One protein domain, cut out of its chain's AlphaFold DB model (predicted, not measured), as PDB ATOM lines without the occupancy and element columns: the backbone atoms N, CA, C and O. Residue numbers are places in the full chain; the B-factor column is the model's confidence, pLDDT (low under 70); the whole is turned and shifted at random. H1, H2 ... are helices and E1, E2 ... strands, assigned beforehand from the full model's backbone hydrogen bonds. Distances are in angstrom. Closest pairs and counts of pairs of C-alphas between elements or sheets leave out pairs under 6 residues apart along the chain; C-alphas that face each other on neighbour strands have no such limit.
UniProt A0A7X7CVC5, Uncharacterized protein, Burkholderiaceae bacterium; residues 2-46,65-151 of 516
ATOM      1  N   HIS A   2     -19.868 -64.967  -8.412       64.31
ATOM      2  CA  HIS A   2     -19.000 -64.638  -7.261       64.31
ATOM      3  C   HIS A   2     -17.531 -64.361  -7.637       64.31
ATOM      4  O   HIS A   2     -16.960 -63.385  -7.160       64.31
ATOM      5  N   GLU A   3     -16.948 -65.153  -8.541       69.00
ATOM      6  CA  GLU A   3     -15.575 -64.966  -9.038       69.00
ATOM      7  C   GLU A   3     -15.386 -63.635  -9.786       69.00
ATOM      8  O   GLU A   3     -14.411 -62.932  -9.542       69.00
ATOM      9  N   LEU A   4     -16.348 -63.234 -10.629       71.75
ATOM     10  CA  LEU A   4     -16.341 -61.931 -11.311       71.75
ATOM     11  C   LEU A   4     -16.481 -60.781 -10.304       71.75
ATOM     12  O   LEU A   4     -15.787 -59.773 -10.416       71.75
ATOM     13  N   THR A   5     -17.334 -60.933  -9.286       71.94
ATOM     14  CA  THR A   5     -17.487 -59.929  -8.221       71.94
ATOM     15  C   THR A   5     -16.193 -59.767  -7.415       71.94
ATOM     16  O   THR A   5     -15.790 -58.641  -7.130       71.94
ATOM     17  N   ALA A   6     -15.504 -60.871  -7.106       71.56
ATOM     18  CA  ALA A   6     -14.198 -60.855  -6.451       71.56
ATOM     19  C   ALA A   6     -13.106 -60.235  -7.344       71.56
ATOM     20  O   ALA A   6     -12.327 -59.410  -6.871       71.56
ATOM     21  N   ALA A   7     -13.086 -60.558  -8.643       71.25
ATOM     22  CA  ALA A   7     -12.140 -59.993  -9.606       71.25
ATOM     23  C   ALA A   7     -12.295 -58.469  -9.770       71.25
ATOM     24  O   ALA A   7     -11.294 -57.760  -9.860       71.25
ATOM     25  N   ILE A   8     -13.530 -57.952  -9.752       74.81
ATOM     26  CA  ILE A   8     -13.807 -56.505  -9.777       74.81
ATOM     27  C   ILE A   8     -13.343 -55.838  -8.470       74.81
ATOM     28  O   ILE A   8     -12.716 -54.779  -8.515       74.81
ATOM     29  N   ALA A   9     -13.609 -56.456  -7.313       71.81
ATOM     30  CA  ALA A   9     -13.192 -55.930  -6.009       71.81
ATOM     31  C   ALA A   9     -11.659 -55.900  -5.834       71.81
ATOM     32  O   ALA A   9     -11.130 -54.988  -5.204       71.81
ATOM     33  N   ALA A  10     -10.942 -56.853  -6.435       71.00
ATOM     34  CA  ALA A  10      -9.481 -56.935  -6.408       71.00
ATOM     35  C   ALA A  10      -8.762 -55.917  -7.326       71.00
ATOM     36  O   ALA A  10      -7.533 -55.920  -7.389       71.00
ATOM     37  N   GLN A  11      -9.490 -55.062  -8.057       71.75
ATOM     38  CA  GLN A  11      -8.916 -54.086  -8.994       71.75
ATOM     39  C   GLN A  11      -9.442 -52.658  -8.734       71.75
ATOM     40  O   GLN A  11     -10.236 -52.131  -9.523       71.75
ATOM     41  N   PRO A  12      -9.022 -51.999  -7.636       70.38
ATOM     42  CA  PRO A  12      -9.432 -50.638  -7.289       70.38
ATOM     43  C   PRO A  12      -8.702 -49.580  -8.141       70.38
ATOM     44  O   PRO A  12      -7.862 -48.843  -7.642       70.38
ATOM     45  N   ILE A  13      -9.047 -49.507  -9.431       84.12
ATOM     46  CA  ILE A  13      -8.754 -48.360 -10.299       84.12
ATOM     47  C   ILE A  13     -10.048 -47.801 -10.902       84.12
ATOM     48  O   ILE A  13     -10.944 -48.567 -11.277       84.12
ATOM     49  N   ASP A  14     -10.146 -46.477 -10.989       83.69
ATOM     50  CA  ASP A  14     -11.249 -45.745 -11.618       83.69
ATOM     51  C   ASP A  14     -10.789 -44.894 -12.825       83.69
ATOM     52  O   ASP A  14      -9.613 -44.879 -13.204       83.69
ATOM     53  N   ASP A  15     -11.744 -44.243 -13.496       85.44
ATOM     54  CA  ASP A  15     -11.476 -43.414 -14.677       85.44
ATOM     55  C   ASP A  15     -10.748 -42.099 -14.340       85.44
ATOM     56  O   ASP A  15      -9.940 -41.642 -15.150       85.44
ATOM     57  N   ASP A  16     -10.967 -41.515 -13.156       85.94
ATOM     58  CA  ASP A  16     -10.372 -40.233 -12.750       85.94
ATOM     59  C   ASP A  16      -8.894 -40.393 -12.369       85.94
ATOM     60  O   ASP A  16      -8.049 -39.559 -12.718       85.94
ATOM     61  N   GLN A  17      -8.546 -41.509 -11.727       87.62
ATOM     62  CA  GLN A  17      -7.167 -41.926 -11.480       87.62
ATOM     63  C   GLN A  17      -6.405 -42.127 -12.795       87.62
ATOM     64  O   GLN A  17      -5.301 -41.599 -12.951       87.62
ATOM     65  N   LEU A  18      -7.000 -42.814 -13.782       90.81
ATOM     66  CA  LEU A  18      -6.360 -42.987 -15.089       90.81
ATOM     67  C   LEU A  18      -6.267 -41.665 -15.871       90.81
ATOM     68  O   LEU A  18      -5.237 -41.385 -16.486       90.81
ATOM     69  N   ALA A  19      -7.301 -40.820 -15.827       89.19
ATOM     70  CA  ALA A  19      -7.263 -39.478 -16.408       89.19
ATOM     71  C   ALA A  19      -6.204 -38.585 -15.736       89.19
ATOM     72  O   ALA A  19      -5.664 -37.674 -16.363       89.19
ATOM     73  N   THR A  20      -5.864 -38.842 -14.473       89.38
ATOM     74  CA  THR A  20      -4.784 -38.149 -13.758       89.38
ATOM     75  C   THR A  20      -3.407 -38.668 -14.172       89.38
ATOM     76  O   THR A  20      -2.569 -37.858 -14.562       89.38
ATOM     77  N   LEU A  21      -3.204 -39.990 -14.227       91.19
ATOM     78  CA  LEU A  21      -1.963 -40.596 -14.734       91.19
ATOM     79  C   LEU A  21      -1.636 -40.154 -16.169       91.19
ATOM     80  O   LEU A  21      -0.495 -39.795 -16.455       91.19
ATOM     81  N   ARG A  22      -2.635 -40.118 -17.063       91.00
ATOM     82  CA  ARG A  22      -2.472 -39.644 -18.451       91.00
ATOM     83  C   ARG A  22      -2.113 -38.157 -18.535       91.00
ATOM     84  O   ARG A  22      -1.295 -37.780 -19.369       91.00
ATOM     85  N   ARG A  23      -2.687 -37.308 -17.670       90.44
ATOM     86  CA  ARG A  23      -2.322 -35.880 -17.591       90.44
ATOM     87  C   ARG A  23      -0.885 -35.693 -17.103       90.44
ATOM     88  O   ARG A  23      -0.164 -34.900 -17.697       90.44
ATOM     89  N   GLN A  24      -0.458 -36.447 -16.088       91.06
ATOM     90  CA  GLN A  24       0.932 -36.447 -15.612       91.06
ATOM     91  C   GLN A  24       1.904 -36.953 -16.687       91.06
ATOM     92  O   GLN A  24       2.956 -36.361 -16.889       91.06
ATOM     93  N   GLU A  25       1.542 -37.996 -17.438       91.50
ATOM     94  CA  GLU A  25       2.374 -38.512 -18.534       91.50
ATOM     95  C   GLU A  25       2.550 -37.480 -19.659       91.50
ATOM     96  O   GLU A  25       3.667 -37.255 -20.126       91.50
ATOM     97  N   GLN A  26       1.476 -36.779 -20.037       90.12
ATOM     98  CA  GLN A  26       1.530 -35.670 -20.994       90.12
ATOM     99  C   GLN A  26       2.334 -34.472 -20.460       90.12
ATOM    100  O   GLN A  26       3.106 -33.874 -21.212       90.12
ATOM    101  N   ALA A  27       2.197 -34.132 -19.173       88.12
ATOM    102  CA  ALA A  27       2.962 -33.063 -18.532       88.12
ATOM    103  C   ALA A  27       4.464 -33.388 -18.487       88.12
ATOM    104  O   ALA A  27       5.281 -32.560 -18.891       88.12
ATOM    105  N   LEU A  28       4.826 -34.614 -18.097       91.06
ATOM    106  CA  LEU A  28       6.203 -35.105 -18.061       91.06
ATOM    107  C   LEU A  28       6.829 -35.169 -19.463       91.06
ATOM    108  O   LEU A  28       7.966 -34.737 -19.642       91.06
ATOM    109  N   GLN A  29       6.092 -35.635 -20.479       89.81
ATOM    110  CA  GLN A  29       6.551 -35.588 -21.874       89.81
ATOM    111  C   GLN A  29       6.769 -34.142 -22.349       89.81
ATOM    112  O   GLN A  29       7.818 -33.837 -22.916       89.81
ATOM    113  N   ALA A  30       5.838 -33.226 -22.065       87.31
ATOM    114  CA  ALA A  30       5.987 -31.814 -22.415       87.31
ATOM    115  C   ALA A  30       7.158 -31.136 -21.674       87.31
ATOM    116  O   ALA A  30       7.858 -30.312 -22.264       87.31
ATOM    117  N   ALA A  31       7.403 -31.491 -20.408       86.56
ATOM    118  CA  ALA A  31       8.548 -31.018 -19.632       86.56
ATOM    119  C   ALA A  31       9.877 -31.535 -20.208       86.56
ATOM    120  O   ALA A  31      10.797 -30.741 -20.403       86.56
ATOM    121  N   ARG A  32       9.956 -32.828 -20.560       88.31
ATOM    122  CA  ARG A  32      11.129 -33.436 -21.214       88.31
ATOM    123  C   ARG A  32      11.434 -32.778 -22.561       88.31
ATOM    124  O   ARG A  32      12.547 -32.298 -22.741       88.31
ATOM    125  N   ILE A  33      10.443 -32.626 -23.443       85.81
ATOM    126  CA  ILE A  33      10.613 -31.964 -24.752       85.81
ATOM    127  C   ILE A  33      11.090 -30.509 -24.590       85.81
ATOM    128  O   ILE A  33      11.996 -30.068 -25.299       85.81
ATOM    129  N   ARG A  34      10.526 -29.753 -23.636       85.06
ATOM    130  CA  ARG A  34      10.975 -28.377 -23.343       85.06
ATOM    131  C   ARG A  34      12.416 -28.351 -22.842       85.06
ATOM    132  O   ARG A  34      13.212 -27.568 -23.358       85.06
ATOM    133  N   LEU A  35      12.766 -29.224 -21.897       84.31
ATOM    134  CA  LEU A  35      14.123 -29.341 -21.368       84.31
ATOM    135  C   LEU A  35      15.127 -29.725 -22.465       84.31
ATOM    136  O   LEU A  35      16.164 -29.087 -22.579       84.31
ATOM    137  N   GLU A  36      14.801 -30.691 -23.325       80.69
ATOM    138  CA  GLU A  36      15.627 -31.089 -24.474       80.69
ATOM    139  C   GLU A  36      15.792 -29.965 -25.509       80.69
ATOM    140  O   GLU A  36      16.859 -29.835 -26.112       80.69
ATOM    141  N   SER A  37      14.767 -29.128 -25.706       80.44
ATOM    142  CA  SER A  37      14.858 -27.963 -26.594       80.44
ATOM    143  C   SER A  37      15.732 -26.838 -26.024       80.44
ATOM    144  O   SER A  37      16.420 -26.168 -26.790       80.44
ATOM    145  N   ALA A  38      15.749 -26.669 -24.696       79.44
ATOM    146  CA  ALA A  38      16.499 -25.624 -23.994       79.44
ATOM    147  C   ALA A  38      17.919 -26.051 -23.557       79.44
ATOM    148  O   ALA A  38      18.773 -25.202 -23.312       79.44
ATOM    149  N   ALA A  39      18.195 -27.355 -23.456       81.75
ATOM    150  CA  ALA A  39      19.487 -27.883 -23.023       81.75
ATOM    151  C   ALA A  39      20.619 -27.480 -23.981       81.75
ATOM    152  O   ALA A  39      20.552 -27.732 -25.187       81.75
ATOM    153  N   THR A  40      21.703 -26.911 -23.461       82.12
ATOM    154  CA  THR A  40      22.825 -26.464 -24.302       82.12
ATOM    155  C   THR A  40      23.604 -27.666 -24.842       82.12
ATOM    156  O   THR A  40      23.937 -28.591 -24.105       82.12
ATOM    157  N   GLY A  41      23.855 -27.693 -26.153       81.69
ATOM    158  CA  GLY A  41      24.580 -28.783 -26.805       81.69
ATOM    159  C   GLY A  41      26.091 -28.599 -26.702       81.69
ATOM    160  O   GLY A  41      26.640 -27.704 -27.336       81.69
ATOM    161  N   LEU A  42      26.760 -29.474 -25.953       84.62
ATOM    162  CA  LEU A  42      28.214 -29.598 -25.940       84.62
ATOM    163  C   LEU A  42      28.623 -30.682 -26.943       84.62
ATOM    164  O   LEU A  42      28.161 -31.817 -26.852       84.62
ATOM    165  N   ALA A  43      29.504 -30.357 -27.885       85.31
ATOM    166  CA  ALA A  43      30.106 -31.321 -28.803       85.31
ATOM    167  C   ALA A  43      31.626 -31.151 -28.802       85.31
ATOM    168  O   ALA A  43      32.124 -30.027 -28.754       85.31
ATOM    169  N   TRP A  44      32.358 -32.262 -28.862       86.44
ATOM    170  CA  TRP A  44      33.820 -32.271 -28.837       86.44
ATOM    171  C   TRP A  44      34.403 -33.142 -29.946       86.44
ATOM    172  O   TRP A  44      33.788 -34.101 -30.421       86.44
ATOM    173  N   ARG A  45      35.642 -32.814 -30.312       86.38
ATOM    174  CA  ARG A  45      36.560 -33.670 -31.056       86.38
ATOM    175  C   ARG A  45      37.914 -33.600 -30.358       86.38
ATOM    176  O   ARG A  45      38.349 -32.501 -30.019       86.38
ATOM    177  N   LEU A  46      38.532 -34.746 -30.103       84.31
ATOM    178  CA  LEU A  46      39.785 -34.871 -29.361       84.31
ATOM    179  C   LEU A  46      40.838 -35.550 -30.232       84.31
ATOM    180  O   LEU A  46      40.538 -36.504 -30.945       84.31
ATOM    181  N   SER A  65      29.109 -36.004 -28.142       84.31
ATOM    182  CA  SER A  65      28.187 -34.927 -27.781       84.31
ATOM    183  C   SER A  65      27.417 -35.222 -26.492       84.31
ATOM    184  O   SER A  65      27.128 -36.372 -26.161       84.31
ATOM    185  N   HIS A  66      27.079 -34.163 -25.758       82.44
ATOM    186  CA  HIS A  66      26.319 -34.198 -24.512       82.44
ATOM    187  C   HIS A  66      25.354 -32.999 -24.441       82.44
ATOM    188  O   HIS A  66      25.568 -31.970 -25.088       82.44
ATOM    189  N   ARG A  67      24.267 -33.124 -23.673       81.94
ATOM    190  CA  ARG A  67      23.260 -32.065 -23.478       81.94
ATOM    191  C   ARG A  67      23.336 -31.560 -22.044       81.94
ATOM    192  O   ARG A  67      23.038 -32.302 -21.115       81.94
ATOM    193  N   LEU A  68      23.707 -30.295 -21.881       80.75
ATOM    194  CA  LEU A  68      23.870 -29.649 -20.586       80.75
ATOM    195  C   LEU A  68      22.536 -29.053 -20.125       80.75
ATOM    196  O   LEU A  68      21.983 -28.156 -20.767       80.75
ATOM    197  N   VAL A  69      22.023 -29.580 -19.011       77.19
ATOM    198  CA  VAL A  69      20.779 -29.145 -18.342       77.19
ATOM    199  C   VAL A  69      21.031 -28.380 -17.035       77.19
ATOM    200  O   VAL A  69      20.099 -27.855 -16.430       77.19
ATOM    201  N   ALA A  70      22.293 -28.300 -16.617       75.88
ATOM    202  CA  ALA A  70      22.798 -27.571 -15.460       75.88
ATOM    203  C   ALA A  70      24.172 -26.963 -15.820       75.88
ATOM    204  O   ALA A  70      24.726 -27.332 -16.861       75.88
ATOM    205  N   PRO A  71      24.727 -26.039 -15.012       79.00
ATOM    206  CA  PRO A  71      26.121 -25.622 -15.145       79.00
ATOM    207  C   PRO A  71      27.053 -26.831 -15.001       79.00
ATOM    208  O   PRO A  71      26.996 -27.526 -13.988       79.00
ATOM    209  N   THR A  72      27.895 -27.063 -16.006       83.81
ATOM    210  CA  THR A  72      28.809 -28.214 -16.081       83.81
ATOM    211  C   THR A  72      30.238 -27.723 -16.273       83.81
ATOM    212  O   THR A  72      30.496 -26.831 -17.085       83.81
ATOM    213  N   THR A  73      31.182 -28.318 -15.548       86.38
ATOM    214  CA  THR A  73      32.612 -28.007 -15.645       86.38
ATOM    215  C   THR A  73      33.304 -29.010 -16.560       86.38
ATOM    216  O   THR A  73      33.352 -30.207 -16.276       86.38
ATOM    217  N   VAL A  74      33.872 -28.513 -17.659       89.19
ATOM    218  CA  VAL A  74      34.698 -29.289 -18.589       89.19
ATOM    219  C   VAL A  74      36.167 -28.963 -18.326       89.19
ATOM    220  O   VAL A  74      36.664 -27.916 -18.737       89.19
ATOM    221  N   SER A  75      36.867 -29.853 -17.626       87.31
ATOM    222  CA  SER A  75      38.298 -29.709 -17.333       87.31
ATOM    223  C   SER A  75      39.126 -30.403 -18.421       87.31
ATOM    224  O   SER A  75      38.890 -31.565 -18.767       87.31
ATOM    225  N   VAL A  76      40.074 -29.668 -19.008       87.69
ATOM    226  CA  VAL A  76      40.889 -30.087 -20.156       87.69
ATOM    227  C   VAL A  76      42.356 -30.198 -19.708       87.69
ATOM    228  O   VAL A  76      43.027 -29.169 -19.550       87.69
ATOM    229  N   PRO A  77      42.880 -31.422 -19.490       81.88
ATOM    230  CA  PRO A  77      44.208 -31.637 -18.917       81.88
ATOM    231  C   PRO A  77      45.331 -30.939 -19.696       81.88
ATOM    232  O   PRO A  77      45.590 -31.239 -20.862       81.88
ATOM    233  N   GLY A  78      46.025 -30.019 -19.021       80.00
ATOM    234  CA  GLY A  78      47.113 -29.221 -19.596       80.00
ATOM    235  C   GLY A  78      46.681 -27.934 -20.311       80.00
ATOM    236  O   GLY A  78      47.543 -27.270 -20.877       80.00
ATOM    237  N   ILE A  79      45.390 -27.571 -20.283       83.06
ATOM    238  CA  ILE A  79      44.880 -26.294 -20.818       83.06
ATOM    239  C   ILE A  79      44.167 -25.481 -19.729       83.06
ATOM    240  O   ILE A  79      44.502 -24.315 -19.536       83.06
ATOM    241  N   GLY A  80      43.217 -26.075 -19.001       82.69
ATOM    242  CA  GLY A  80      42.440 -25.380 -17.969       82.69
ATOM    243  C   GLY A  80      41.008 -25.899 -17.852       82.69
ATOM    244  O   GLY A  80      40.689 -26.968 -18.370       82.69
ATOM    245  N   GLU A  81      40.146 -25.134 -17.180       87.38
ATOM    246  CA  GLU A  81      38.753 -25.509 -16.918       87.38
ATOM    247  C   GLU A  81      37.774 -24.550 -17.600       87.38
ATOM    248  O   GLU A  81      37.974 -23.335 -17.613       87.38
ATOM    249  N   LEU A  82      36.711 -25.112 -18.173       85.25
ATOM    250  CA  LEU A  82      35.644 -24.399 -18.867       85.25
ATOM    251  C   LEU A  82      34.332 -24.651 -18.123       85.25
ATOM    252  O   LEU A  82      33.764 -25.739 -18.218       85.25
ATOM    253  N   VAL A  83      33.837 -23.654 -17.390       83.88
ATOM    254  CA  VAL A  83      32.484 -23.699 -16.817       83.88
ATOM    255  C   VAL A  83      31.497 -23.313 -17.914       83.88
ATOM    256  O   VAL A  83      31.549 -22.201 -18.438       83.88
ATOM    257  N   ILE A  84      30.615 -24.239 -18.285       83.00
ATOM    258  CA  ILE A  84      29.606 -24.033 -19.323       83.00
ATOM    259  C   ILE A  84      28.243 -23.900 -18.650       83.00
ATOM    260  O   ILE A  84      27.634 -24.885 -18.231       83.00
ATOM    261  N   GLU A  85      27.758 -22.665 -18.561       75.75
ATOM    262  CA  GLU A  85      26.396 -22.360 -18.126       75.75
ATOM    263  C   GLU A  85      25.421 -22.504 -19.311       75.75
ATOM    264  O   GLU A  85      25.633 -21.873 -20.353       75.75
ATOM    265  N   PRO A  86      24.348 -23.312 -19.202       73.62
ATOM    266  CA  PRO A  86      23.351 -23.411 -20.260       73.62
ATOM    267  C   PRO A  86      22.645 -22.076 -20.516       73.62
ATOM    268  O   PRO A  86      22.125 -21.443 -19.594       73.62
ATOM    269  N   GLY A  87      22.580 -21.668 -21.785       61.53
ATOM    270  CA  GLY A  87      21.913 -20.428 -22.183       61.53
ATOM    271  C   GLY A  87      20.426 -20.440 -21.816       61.53
ATOM    272  O   GLY A  87      19.723 -21.401 -22.117       61.53
ATOM    273  N   GLY A  88      19.942 -19.366 -21.181       60.38
ATOM    274  CA  GLY A  88      18.533 -19.240 -20.782       60.38
ATOM    275  C   GLY A  88      18.266 -18.776 -19.346       60.38
ATOM    276  O   GLY A  88      17.142 -18.926 -18.884       60.38
ATOM    277  N   GLY A  89      19.250 -18.233 -18.617       54.22
ATOM    278  CA  GLY A  89      18.993 -17.441 -17.400       54.22
ATOM    279  C   GLY A  89      18.173 -18.154 -16.315       54.22
ATOM    280  O   GLY A  89      17.169 -17.629 -15.848       54.22
ATOM    281  N   GLY A  90      18.572 -19.373 -15.942       60.91
ATOM    282  CA  GLY A  90      17.900 -20.173 -14.909       60.91
ATOM    283  C   GLY A  90      16.699 -20.999 -15.390       60.91
ATOM    284  O   GLY A  90      16.332 -21.960 -14.710       60.91
ATOM    285  N   ASP A  91      16.133 -20.731 -16.573       73.31
ATOM    286  CA  ASP A  91      14.975 -21.493 -17.067       73.31
ATOM    287  C   ASP A  91      15.289 -22.970 -17.337       73.31
ATOM    288  O   ASP A  91      14.429 -23.818 -17.109       73.31
ATOM    289  N   VAL A  92      16.517 -23.318 -17.736       79.69
ATOM    290  CA  VAL A  92      16.913 -24.725 -17.955       79.69
ATOM    291  C   VAL A  92      16.884 -25.516 -16.637       79.69
ATOM    292  O   VAL A  92      16.299 -26.596 -16.575       79.69
ATOM    293  N   ALA A  93      17.411 -24.938 -15.552       76.38
ATOM    294  CA  ALA A  93      17.356 -25.533 -14.214       76.38
ATOM    295  C   ALA A  93      15.913 -25.594 -13.671       76.38
ATOM    296  O   ALA A  93      15.512 -26.589 -13.065       76.38
ATOM    297  N   ARG A  94      15.096 -24.566 -13.948       81.75
ATOM    298  CA  ARG A  94      13.663 -24.547 -13.614       81.75
ATOM    299  C   ARG A  94      12.885 -25.642 -14.354       81.75
ATOM    300  O   ARG A  94      12.040 -26.292 -13.745       81.75
ATOM    301  N   LEU A  95      13.179 -25.875 -15.633       84.81
ATOM    302  CA  LEU A  95      12.588 -26.950 -16.439       84.81
ATOM    303  C   LEU A  95      13.029 -28.343 -15.960       84.81
ATOM    304  O   LEU A  95      12.206 -29.256 -15.934       84.81
ATOM    305  N   ALA A  96      14.282 -28.503 -15.522       83.62
ATOM    306  CA  ALA A  96      14.759 -29.741 -14.903       83.62
ATOM    307  C   ALA A  96      14.010 -30.041 -13.590       83.62
ATOM    308  O   ALA A  96      13.444 -31.122 -13.444       83.62
ATOM    309  N   GLY A  97      13.884 -29.055 -12.694       85.12
ATOM    310  CA  GLY A  97      13.090 -29.200 -11.468       85.12
ATOM    311  C   GLY A  97      11.600 -29.473 -11.726       85.12
ATOM    312  O   GLY A  97      10.970 -30.210 -10.969       85.12
ATOM    313  N   GLN A  98      11.031 -28.939 -12.815       87.25
ATOM    314  CA  GLN A  98       9.658 -29.250 -13.237       87.25
ATOM    315  C   GLN A  98       9.510 -30.696 -13.737       87.25
ATOM    316  O   GLN A  98       8.559 -31.364 -13.339       87.25
ATOM    317  N   ARG A  99      10.456 -31.210 -14.541       91.75
ATOM    318  CA  ARG A  99      10.508 -32.637 -14.919       91.75
ATOM    319  C   ARG A  99      10.523 -33.522 -13.672       91.75
ATOM    320  O   ARG A  99       9.723 -34.445 -13.578       91.75
ATOM    321  N   ASP A 100      11.405 -33.220 -12.722       88.44
ATOM    322  CA  ASP A 100      11.617 -34.059 -11.537       88.44
ATOM    323  C   ASP A 100      10.406 -34.058 -10.595       88.44
ATOM    324  O   ASP A 100      10.076 -35.093 -10.014       88.44
ATOM    325  N   ALA A 101       9.685 -32.936 -10.497       87.94
ATOM    326  CA  ALA A 101       8.425 -32.856  -9.763       87.94
ATOM    327  C   ALA A 101       7.308 -33.705 -10.405       87.94
ATOM    328  O   ALA A 101       6.635 -34.454  -9.695       87.94
ATOM    329  N   GLU A 102       7.126 -33.631 -11.729       90.81
ATOM    330  CA  GLU A 102       6.124 -34.437 -12.451       90.81
ATOM    331  C   GLU A 102       6.459 -35.938 -12.405       90.81
ATOM    332  O   GLU A 102       5.582 -36.769 -12.170       90.81
ATOM    333  N   GLU A 103       7.737 -36.301 -12.549       91.88
ATOM    334  CA  GLU A 103       8.215 -37.688 -12.475       91.88
ATOM    335  C   GLU A 103       8.060 -38.274 -11.059       91.88
ATOM    336  O   GLU A 103       7.577 -39.399 -10.890       91.88
ATOM    337  N   ALA A 104       8.353 -37.487 -10.017       90.19
ATOM    338  CA  ALA A 104       8.090 -37.871  -8.632       90.19
ATOM    339  C   ALA A 104       6.584 -38.022  -8.340       90.19
ATOM    340  O   ALA A 104       6.191 -38.972  -7.654       90.19
ATOM    341  N   ALA A 105       5.740 -37.130  -8.872       88.62
ATOM    342  CA  ALA A 105       4.289 -37.161  -8.690       88.62
ATOM    343  C   ALA A 105       3.627 -38.344  -9.419       88.62
ATOM    344  O   ALA A 105       2.779 -39.026  -8.836       88.62
ATOM    345  N   GLN A 106       4.043 -38.634 -10.657       91.81
ATOM    346  CA  GLN A 106       3.592 -39.810 -11.406       91.81
ATOM    347  C   GLN A 106       4.031 -41.099 -10.698       91.81
ATOM    348  O   GLN A 106       3.213 -41.988 -10.459       91.81
ATOM    349  N   GLY A 107       5.298 -41.178 -10.276       90.56
ATOM    350  CA  GLY A 107       5.823 -42.317  -9.522       90.56
ATOM    351  C   GLY A 107       5.133 -42.526  -8.168       90.56
ATOM    352  O   GLY A 107       4.983 -43.664  -7.727       90.56
ATOM    353  N   ALA A 108       4.679 -41.459  -7.502       89.06
ATOM    354  CA  ALA A 108       3.905 -41.560  -6.265       89.06
ATOM    355  C   ALA A 108       2.505 -42.153  -6.501       89.06
ATOM    356  O   ALA A 108       2.118 -43.072  -5.777       89.06
ATOM    357  N   LEU A 109       1.784 -41.689  -7.530       88.31
ATOM    358  CA  LEU A 109       0.453 -42.205  -7.878       88.31
ATOM    359  C   LEU A 109       0.512 -43.659  -8.382       88.31
ATOM    360  O   LEU A 109      -0.305 -44.490  -7.995       88.31
ATOM    361  N   LEU A 110       1.521 -44.000  -9.189       91.44
ATOM    362  CA  LEU A 110       1.773 -45.376  -9.626       91.44
ATOM    363  C   LEU A 110       2.040 -46.316  -8.433       91.44
ATOM    364  O   LEU A 110       1.387 -47.357  -8.312       91.44
ATOM    365  N   ARG A 111       2.898 -45.908  -7.484       89.81
ATOM    366  CA  ARG A 111       3.139 -46.669  -6.242       89.81
ATOM    367  C   ARG A 111       1.885 -46.823  -5.381       89.81
ATOM    368  O   ARG A 111       1.671 -47.912  -4.857       89.81
ATOM    369  N   SER A 112       1.039 -45.795  -5.250       87.81
ATOM    370  CA  SER A 112      -0.192 -45.899  -4.445       87.81
ATOM    371  C   SER A 112      -1.240 -46.842  -5.047       87.81
ATOM    372  O   SER A 112      -2.104 -47.328  -4.323       87.81
ATOM    373  N   LEU A 113      -1.160 -47.116  -6.354       85.62
ATOM    374  CA  LEU A 113      -2.019 -48.066  -7.069       85.62
ATOM    375  C   LEU A 113      -1.396 -49.472  -7.202       85.62
ATOM    376  O   LEU A 113      -2.053 -50.383  -7.706       85.62
ATOM    377  N   GLY A 114      -0.140 -49.662  -6.774       87.12
ATOM    378  CA  GLY A 114       0.597 -50.920  -6.937       87.12
ATOM    379  C   GLY A 114       0.923 -51.246  -8.401       87.12
ATOM    380  O   GLY A 114       0.763 -52.392  -8.824       87.12
ATOM    381  N   LEU A 115       1.305 -50.233  -9.188       88.88
ATOM    382  CA  LEU A 115       1.561 -50.327 -10.629       88.88
ATOM    383  C   LEU A 115       2.932 -49.738 -10.985       88.88
ATOM    384  O   LEU A 115       3.332 -48.730 -10.415       88.88
ATOM    385  N   ASP A 116       3.597 -50.302 -11.994       86.44
ATOM    386  CA  ASP A 116       4.908 -49.813 -12.457       86.44
ATOM    387  C   ASP A 116       4.815 -48.826 -13.638       86.44
ATOM    388  O   ASP A 116       5.759 -48.088 -13.907       86.44
ATOM    389  N   THR A 117       3.697 -48.812 -14.378       89.88
ATOM    390  CA  THR A 117       3.523 -48.000 -15.602       89.88
ATOM    391  C   THR A 117       2.076 -47.545 -15.817       89.88
ATOM    392  O   THR A 117       1.126 -48.210 -15.389       89.88
ATOM    393  N   VAL A 118       1.885 -46.457 -16.575       89.19
ATOM    394  CA  VAL A 118       0.549 -46.008 -17.020       89.19
ATOM    395  C   VAL A 118      -0.112 -47.050 -17.936       89.19
ATOM    396  O   VAL A 118      -1.309 -47.303 -17.819       89.19
ATOM    397  N   ALA A 119       0.662 -47.757 -18.765       88.50
ATOM    398  CA  ALA A 119       0.157 -48.862 -19.586       88.50
ATOM    399  C   ALA A 119      -0.461 -50.001 -18.743       88.50
ATOM    400  O   ALA A 119      -1.508 -50.546 -19.107       88.50
ATOM    401  N   ALA A 120       0.128 -50.323 -17.582       88.00
ATOM    402  CA  ALA A 120      -0.445 -51.281 -16.634       88.00
ATOM    403  C   ALA A 120      -1.753 -50.766 -16.000       88.00
ATOM    404  O   ALA A 120      -2.685 -51.552 -15.806       88.00
ATOM    405  N   ALA A 121      -1.868 -49.457 -15.747       88.38
ATOM    406  CA  ALA A 121      -3.114 -48.825 -15.301       88.38
ATOM    407  C   ALA A 121      -4.222 -48.945 -16.364       88.38
ATOM    408  O   ALA A 121      -5.326 -49.406 -16.067       88.38
ATOM    409  N   GLU A 122      -3.913 -48.635 -17.627       88.81
ATOM    410  CA  GLU A 122      -4.846 -48.811 -18.746       88.81
ATOM    411  C   GLU A 122      -5.268 -50.267 -18.947       88.81
ATOM    412  O   GLU A 122      -6.413 -50.545 -19.312       88.81
ATOM    413  N   GLN A 123      -4.352 -51.220 -18.761       88.06
ATOM    414  CA  GLN A 123      -4.665 -52.644 -18.847       88.06
ATOM    415  C   GLN A 123      -5.585 -53.083 -17.700       88.06
ATOM    416  O   GLN A 123      -6.567 -53.780 -17.951       88.06
ATOM    417  N   ARG A 124      -5.322 -52.636 -16.466       86.50
ATOM    418  CA  ARG A 124      -6.138 -52.967 -15.289       86.50
ATOM    419  C   ARG A 124      -7.546 -52.374 -15.374       86.50
ATOM    420  O   ARG A 124      -8.516 -53.088 -15.137       86.50
ATOM    421  N   LEU A 125      -7.692 -51.122 -15.814       88.69
ATOM    422  CA  LEU A 125      -9.017 -50.527 -16.018       88.69
ATOM    423  C   LEU A 125      -9.799 -51.232 -17.143       88.69
ATOM    424  O   LEU A 125     -10.999 -51.466 -16.997       88.69
ATOM    425  N   ARG A 126      -9.134 -51.639 -18.237       87.44
ATOM    426  CA  ARG A 126      -9.761 -52.455 -19.298       87.44
ATOM    427  C   ARG A 126     -10.223 -53.821 -18.783       87.44
ATOM    428  O   ARG A 126     -11.344 -54.218 -19.088       87.44
ATOM    429  N   GLN A 127      -9.408 -54.508 -17.978       87.19
ATOM    430  CA  GLN A 127      -9.774 -55.782 -17.344       87.19
ATOM    431  C   GLN A 127     -10.999 -55.626 -16.431       87.19
ATOM    432  O   GLN A 127     -11.965 -56.376 -16.572       87.19
ATOM    433  N   ARG A 128     -11.018 -54.599 -15.571       85.81
ATOM    434  CA  ARG A 128     -12.176 -54.269 -14.728       85.81
ATOM    435  C   ARG A 128     -13.436 -53.972 -15.543       85.81
ATOM    436  O   ARG A 128     -14.488 -54.521 -15.226       85.81
ATOM    437  N   LYS A 129     -13.350 -53.160 -16.604       86.50
ATOM    438  CA  LYS A 129     -14.507 -52.830 -17.457       86.50
ATOM    439  C   LYS A 129     -15.045 -54.046 -18.218       86.50
ATOM    440  O   LYS A 129     -16.260 -54.216 -18.285       86.50
ATOM    441  N   ALA A 130     -14.171 -54.932 -18.700       86.25
ATOM    442  CA  ALA A 130     -14.578 -56.205 -19.294       86.25
ATOM    443  C   ALA A 130     -15.309 -57.104 -18.275       86.25
ATOM    444  O   ALA A 130     -16.418 -57.558 -18.552       86.25
ATOM    445  N   ALA A 131     -14.757 -57.278 -17.068       85.12
ATOM    446  CA  ALA A 131     -15.389 -58.066 -16.007       85.12
ATOM    447  C   ALA A 131     -16.736 -57.472 -15.543       85.12
ATOM    448  O   ALA A 131     -17.676 -58.214 -15.265       85.12
ATOM    449  N   GLN A 132     -16.863 -56.140 -15.497       85.88
ATOM    450  CA  GLN A 132     -18.130 -55.449 -15.223       85.88
ATOM    451  C   GLN A 132     -19.171 -55.695 -16.327       85.88
ATOM    452  O   GLN A 132     -20.328 -55.980 -16.019       85.88
ATOM    453  N   GLN A 133     -18.772 -55.627 -17.602       85.38
ATOM    454  CA  GLN A 133     -19.654 -55.910 -18.737       85.38
ATOM    455  C   GLN A 133     -20.105 -57.378 -18.748       85.38
ATOM    456  O   GLN A 133     -21.292 -57.654 -18.917       85.38
ATOM    457  N   GLU A 134     -19.191 -58.319 -18.503       85.44
ATOM    458  CA  GLU A 134     -19.493 -59.749 -18.414       85.44
ATOM    459  C   GLU A 134     -20.411 -60.070 -17.225       85.44
ATOM    460  O   GLU A 134     -21.398 -60.791 -17.385       85.44
ATOM    461  N   ALA A 135     -20.173 -59.467 -16.055       82.25
ATOM    462  CA  ALA A 135     -21.069 -59.572 -14.904       82.25
ATOM    463  C   ALA A 135     -22.464 -58.984 -15.195       82.25
ATOM    464  O   ALA A 135     -23.465 -59.554 -14.758       82.25
ATOM    465  N   GLY A 136     -22.551 -57.893 -15.966       82.19
ATOM    466  CA  GLY A 136     -23.813 -57.309 -16.430       82.19
ATOM    467  C   GLY A 136     -24.582 -58.226 -17.388       82.19
ATOM    468  O   GLY A 136     -25.774 -58.454 -17.193       82.19
ATOM    469  N   ILE A 137     -23.896 -58.824 -18.368       83.50
ATOM    470  CA  ILE A 137     -24.478 -59.809 -19.298       83.50
ATOM    471  C   ILE A 137     -24.947 -61.057 -18.536       83.50
ATOM    472  O   ILE A 137     -26.064 -61.531 -18.747       83.50
ATOM    473  N   ALA A 138     -24.129 -61.570 -17.614       78.75
ATOM    474  CA  ALA A 138     -24.479 -62.711 -16.774       78.75
ATOM    475  C   ALA A 138     -25.673 -62.410 -15.850       78.75
ATOM    476  O   ALA A 138     -26.524 -63.279 -15.659       78.75
ATOM    477  N   ARG A 139     -25.781 -61.178 -15.329       80.75
ATOM    478  CA  ARG A 139     -26.925 -60.725 -14.528       80.75
ATOM    479  C   ARG A 139     -28.200 -60.638 -15.368       80.75
ATOM    480  O   ARG A 139     -29.172 -61.297 -15.023       80.75
ATOM    481  N   ALA A 140     -28.169 -59.943 -16.506       79.12
ATOM    482  CA  ALA A 140     -29.316 -59.842 -17.414       79.12
ATOM    483  C   ALA A 140     -29.797 -61.220 -17.911       79.12
ATOM    484  O   ALA A 140     -30.996 -61.462 -18.021       79.12
ATOM    485  N   ARG A 141     -28.871 -62.160 -18.151       79.25
ATOM    486  CA  ARG A 141     -29.197 -63.550 -18.504       79.25
ATOM    487  C   ARG A 141     -29.837 -64.324 -17.345       79.25
ATOM    488  O   ARG A 141     -30.690 -65.169 -17.599       79.25
ATOM    489  N   LEU A 142     -29.453 -64.047 -16.098       72.81
ATOM    490  CA  LEU A 142     -30.074 -64.633 -14.905       72.81
ATOM    491  C   LEU A 142     -31.487 -64.074 -14.702       72.81
ATOM    492  O   LEU A 142     -32.419 -64.853 -14.533       72.81
ATOM    493  N   ASP A 143     -31.662 -62.756 -14.806       77.38
ATOM    494  CA  ASP A 143     -32.964 -62.096 -14.660       77.38
ATOM    495  C   ASP A 143     -33.945 -62.488 -15.792       77.38
ATOM    496  O   ASP A 143     -35.146 -62.595 -15.554       77.38
ATOM    497  N   LEU A 144     -33.444 -62.796 -16.999       76.81
ATOM    498  CA  LEU A 144     -34.229 -63.359 -18.110       76.81
ATOM    499  C   LEU A 144     -34.648 -64.824 -17.880       76.81
ATOM    500  O   LEU A 144     -35.770 -65.198 -18.215       76.81
ATOM    501  N   LEU A 145     -33.750 -65.667 -17.355       71.56
ATOM    502  CA  LEU A 145     -34.000 -67.105 -17.162       71.56
ATOM    503  C   LEU A 145     -34.723 -67.431 -15.845       71.56
ATOM    504  O   LEU A 145     -35.322 -68.496 -15.729       71.56
ATOM    505  N   ALA A 146     -34.659 -66.540 -14.857       70.94
ATOM    506  CA  ALA A 146     -35.289 -66.690 -13.550       70.94
ATOM    507  C   ALA A 146     -35.846 -65.338 -13.047       70.94
ATOM    508  O   ALA A 146     -35.361 -64.808 -12.044       70.94
ATOM    509  N   PRO A 147     -36.895 -64.778 -13.685       69.81
ATOM    510  CA  PRO A 147     -37.446 -63.455 -13.352       69.81
ATOM    511  C   PRO A 147     -38.095 -63.360 -11.956       69.81
ATOM    512  O   PRO A 147     -38.419 -62.267 -11.502       69.81
ATOM    513  N   ARG A 148     -38.277 -64.490 -11.257       71.12
ATOM    514  CA  ARG A 148     -38.698 -64.564  -9.842       71.12
ATOM    515  C   ARG A 148     -37.555 -64.959  -8.887       71.12
ATOM    516  O   ARG A 148     -37.801 -65.266  -7.726       71.12
ATOM    517  N   GLY A 149     -36.311 -64.973  -9.367       70.62
ATOM    518  CA  GLY A 149     -35.140 -65.461  -8.637       70.62
ATOM    519  C   GLY A 149     -34.935 -66.979  -8.731       70.62
ATOM    520  O   GLY A 149     -35.834 -67.741  -9.090       70.62
ATOM    521  N   LEU A 150     -33.716 -67.421  -8.408       66.94
ATOM    522  CA  LEU A 150     -33.280 -68.813  -8.571       66.94
ATOM    523  C   LEU A 150     -34.047 -69.799  -7.672       66.94
ATOM    524  O   LEU A 150     -34.337 -70.912  -8.102       66.94
ATOM    525  N   GLU A 151     -34.407 -69.401  -6.448       65.44
ATOM    526  CA  GLU A 151     -35.135 -70.276  -5.517       65.44
ATOM    527  C   GLU A 151     -36.574 -70.547  -5.968       65.44
ATOM    528  O   GLU A 151     -37.038 -71.680  -5.860       65.44
TER     529      GLU A 151
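Overview. This is residues 2 to 46 and 65 to 151 of the 516 residues of an uncharacterized protein of Burkholderiaceae bacterium (UniProt A0A7X7CVC5). The model is a long, thin rod: H2 and H3 lie side by side, running opposite ways, and H4 carries the rod on past one end of this pair, overlapping H2 with residues 118 to 125. The short H1 packs on H4, and at the far end two small two-stranded sheets, E1 with E2 and E3 with E4, make a tip. The printed part has 132 residues with four named helices and four named strands, in the order H1, H2, E1, E2, E3, E4, H3, H4; both sheets are antiparallel and the class is mostly helix. The whole is extended, with a radius of gyration of the C-alphas of 25.7 A and spans of 92 by 26 by 22 A.

Arrangement. H1, residues 2 to 9, touches residues 128 to 135 of H4, residues 118 to 145; the closest C-alphas, of Ile 8 and Arg 128, are 5.7 A apart. They run opposite ways at a steep tilt of 35.0 degrees, only just past shallow. H2, residues 15 to 38, touches H3, residues 91 to 112, at a shallow tilt of 25 degrees, opposite ways; their closest C-alphas, of Ala 31 and Arg 99, are 5.4 A apart. H2 touches H4 with residues 15 to 25 alone, at a shallow tilt of 20 degrees, opposite ways; the closest C-alphas, of Leu 21 and Val 118, are 6.4 A apart. H3 and H4 are close but not clearly touching, with the C-alphas of Leu 110 and Val 118 7.5 A apart. The helix packing is mostly aligned, only just, with two of three touching pairs at a shallow tilt. E1, residues 40 to 45, and E2, residues 65 to 68, are antiparallel neighbours at 152 degrees; N 42 and O 66 are within hydrogen-bond range at 2.9 A. E3, residues 72 to 76, and E4, residues 80 to 84, form an antiparallel hairpin at 157 degrees; N 74 and O 82 are 2.8 A apart, within hydrogen-bond range. E2 and E3 meet only through their link, and E1 and E3 are apart. In H1, H2, H3 and H4 every O i to N i+4 pair is within hydrogen-bond range.

Along the chain. H1 begins at C-alpha 2, (-19.000, -64.638, -7.261), and is 10.5 A long from first to last C-alpha. H2 is 34.4 A long, E1 16.9 A, E2 9.9 A, E3 12.9 A, E4 13.0 A and H3 31.4 A. H4, 40.5 A long, ends at C-alpha 145, (-34.000, -67.105, -17.162).

Size, cuts and confidence. The C-alphas of Gly 78 and Arg 148 are the two farthest apart, at 93.3 A. Residues 47 to 64 are not printed, and C-alphas 46 and 65 are 11.7 A apart across the cut. Of the links that are printed whole, none is long. Residues 143 to 149, of which 143 to 145 belong to H4, stand free. The mean pLDDT of the printed part is 82.4; it is under 70 at residues 2 to 3, 87 to 90, 147 and 150 to 151.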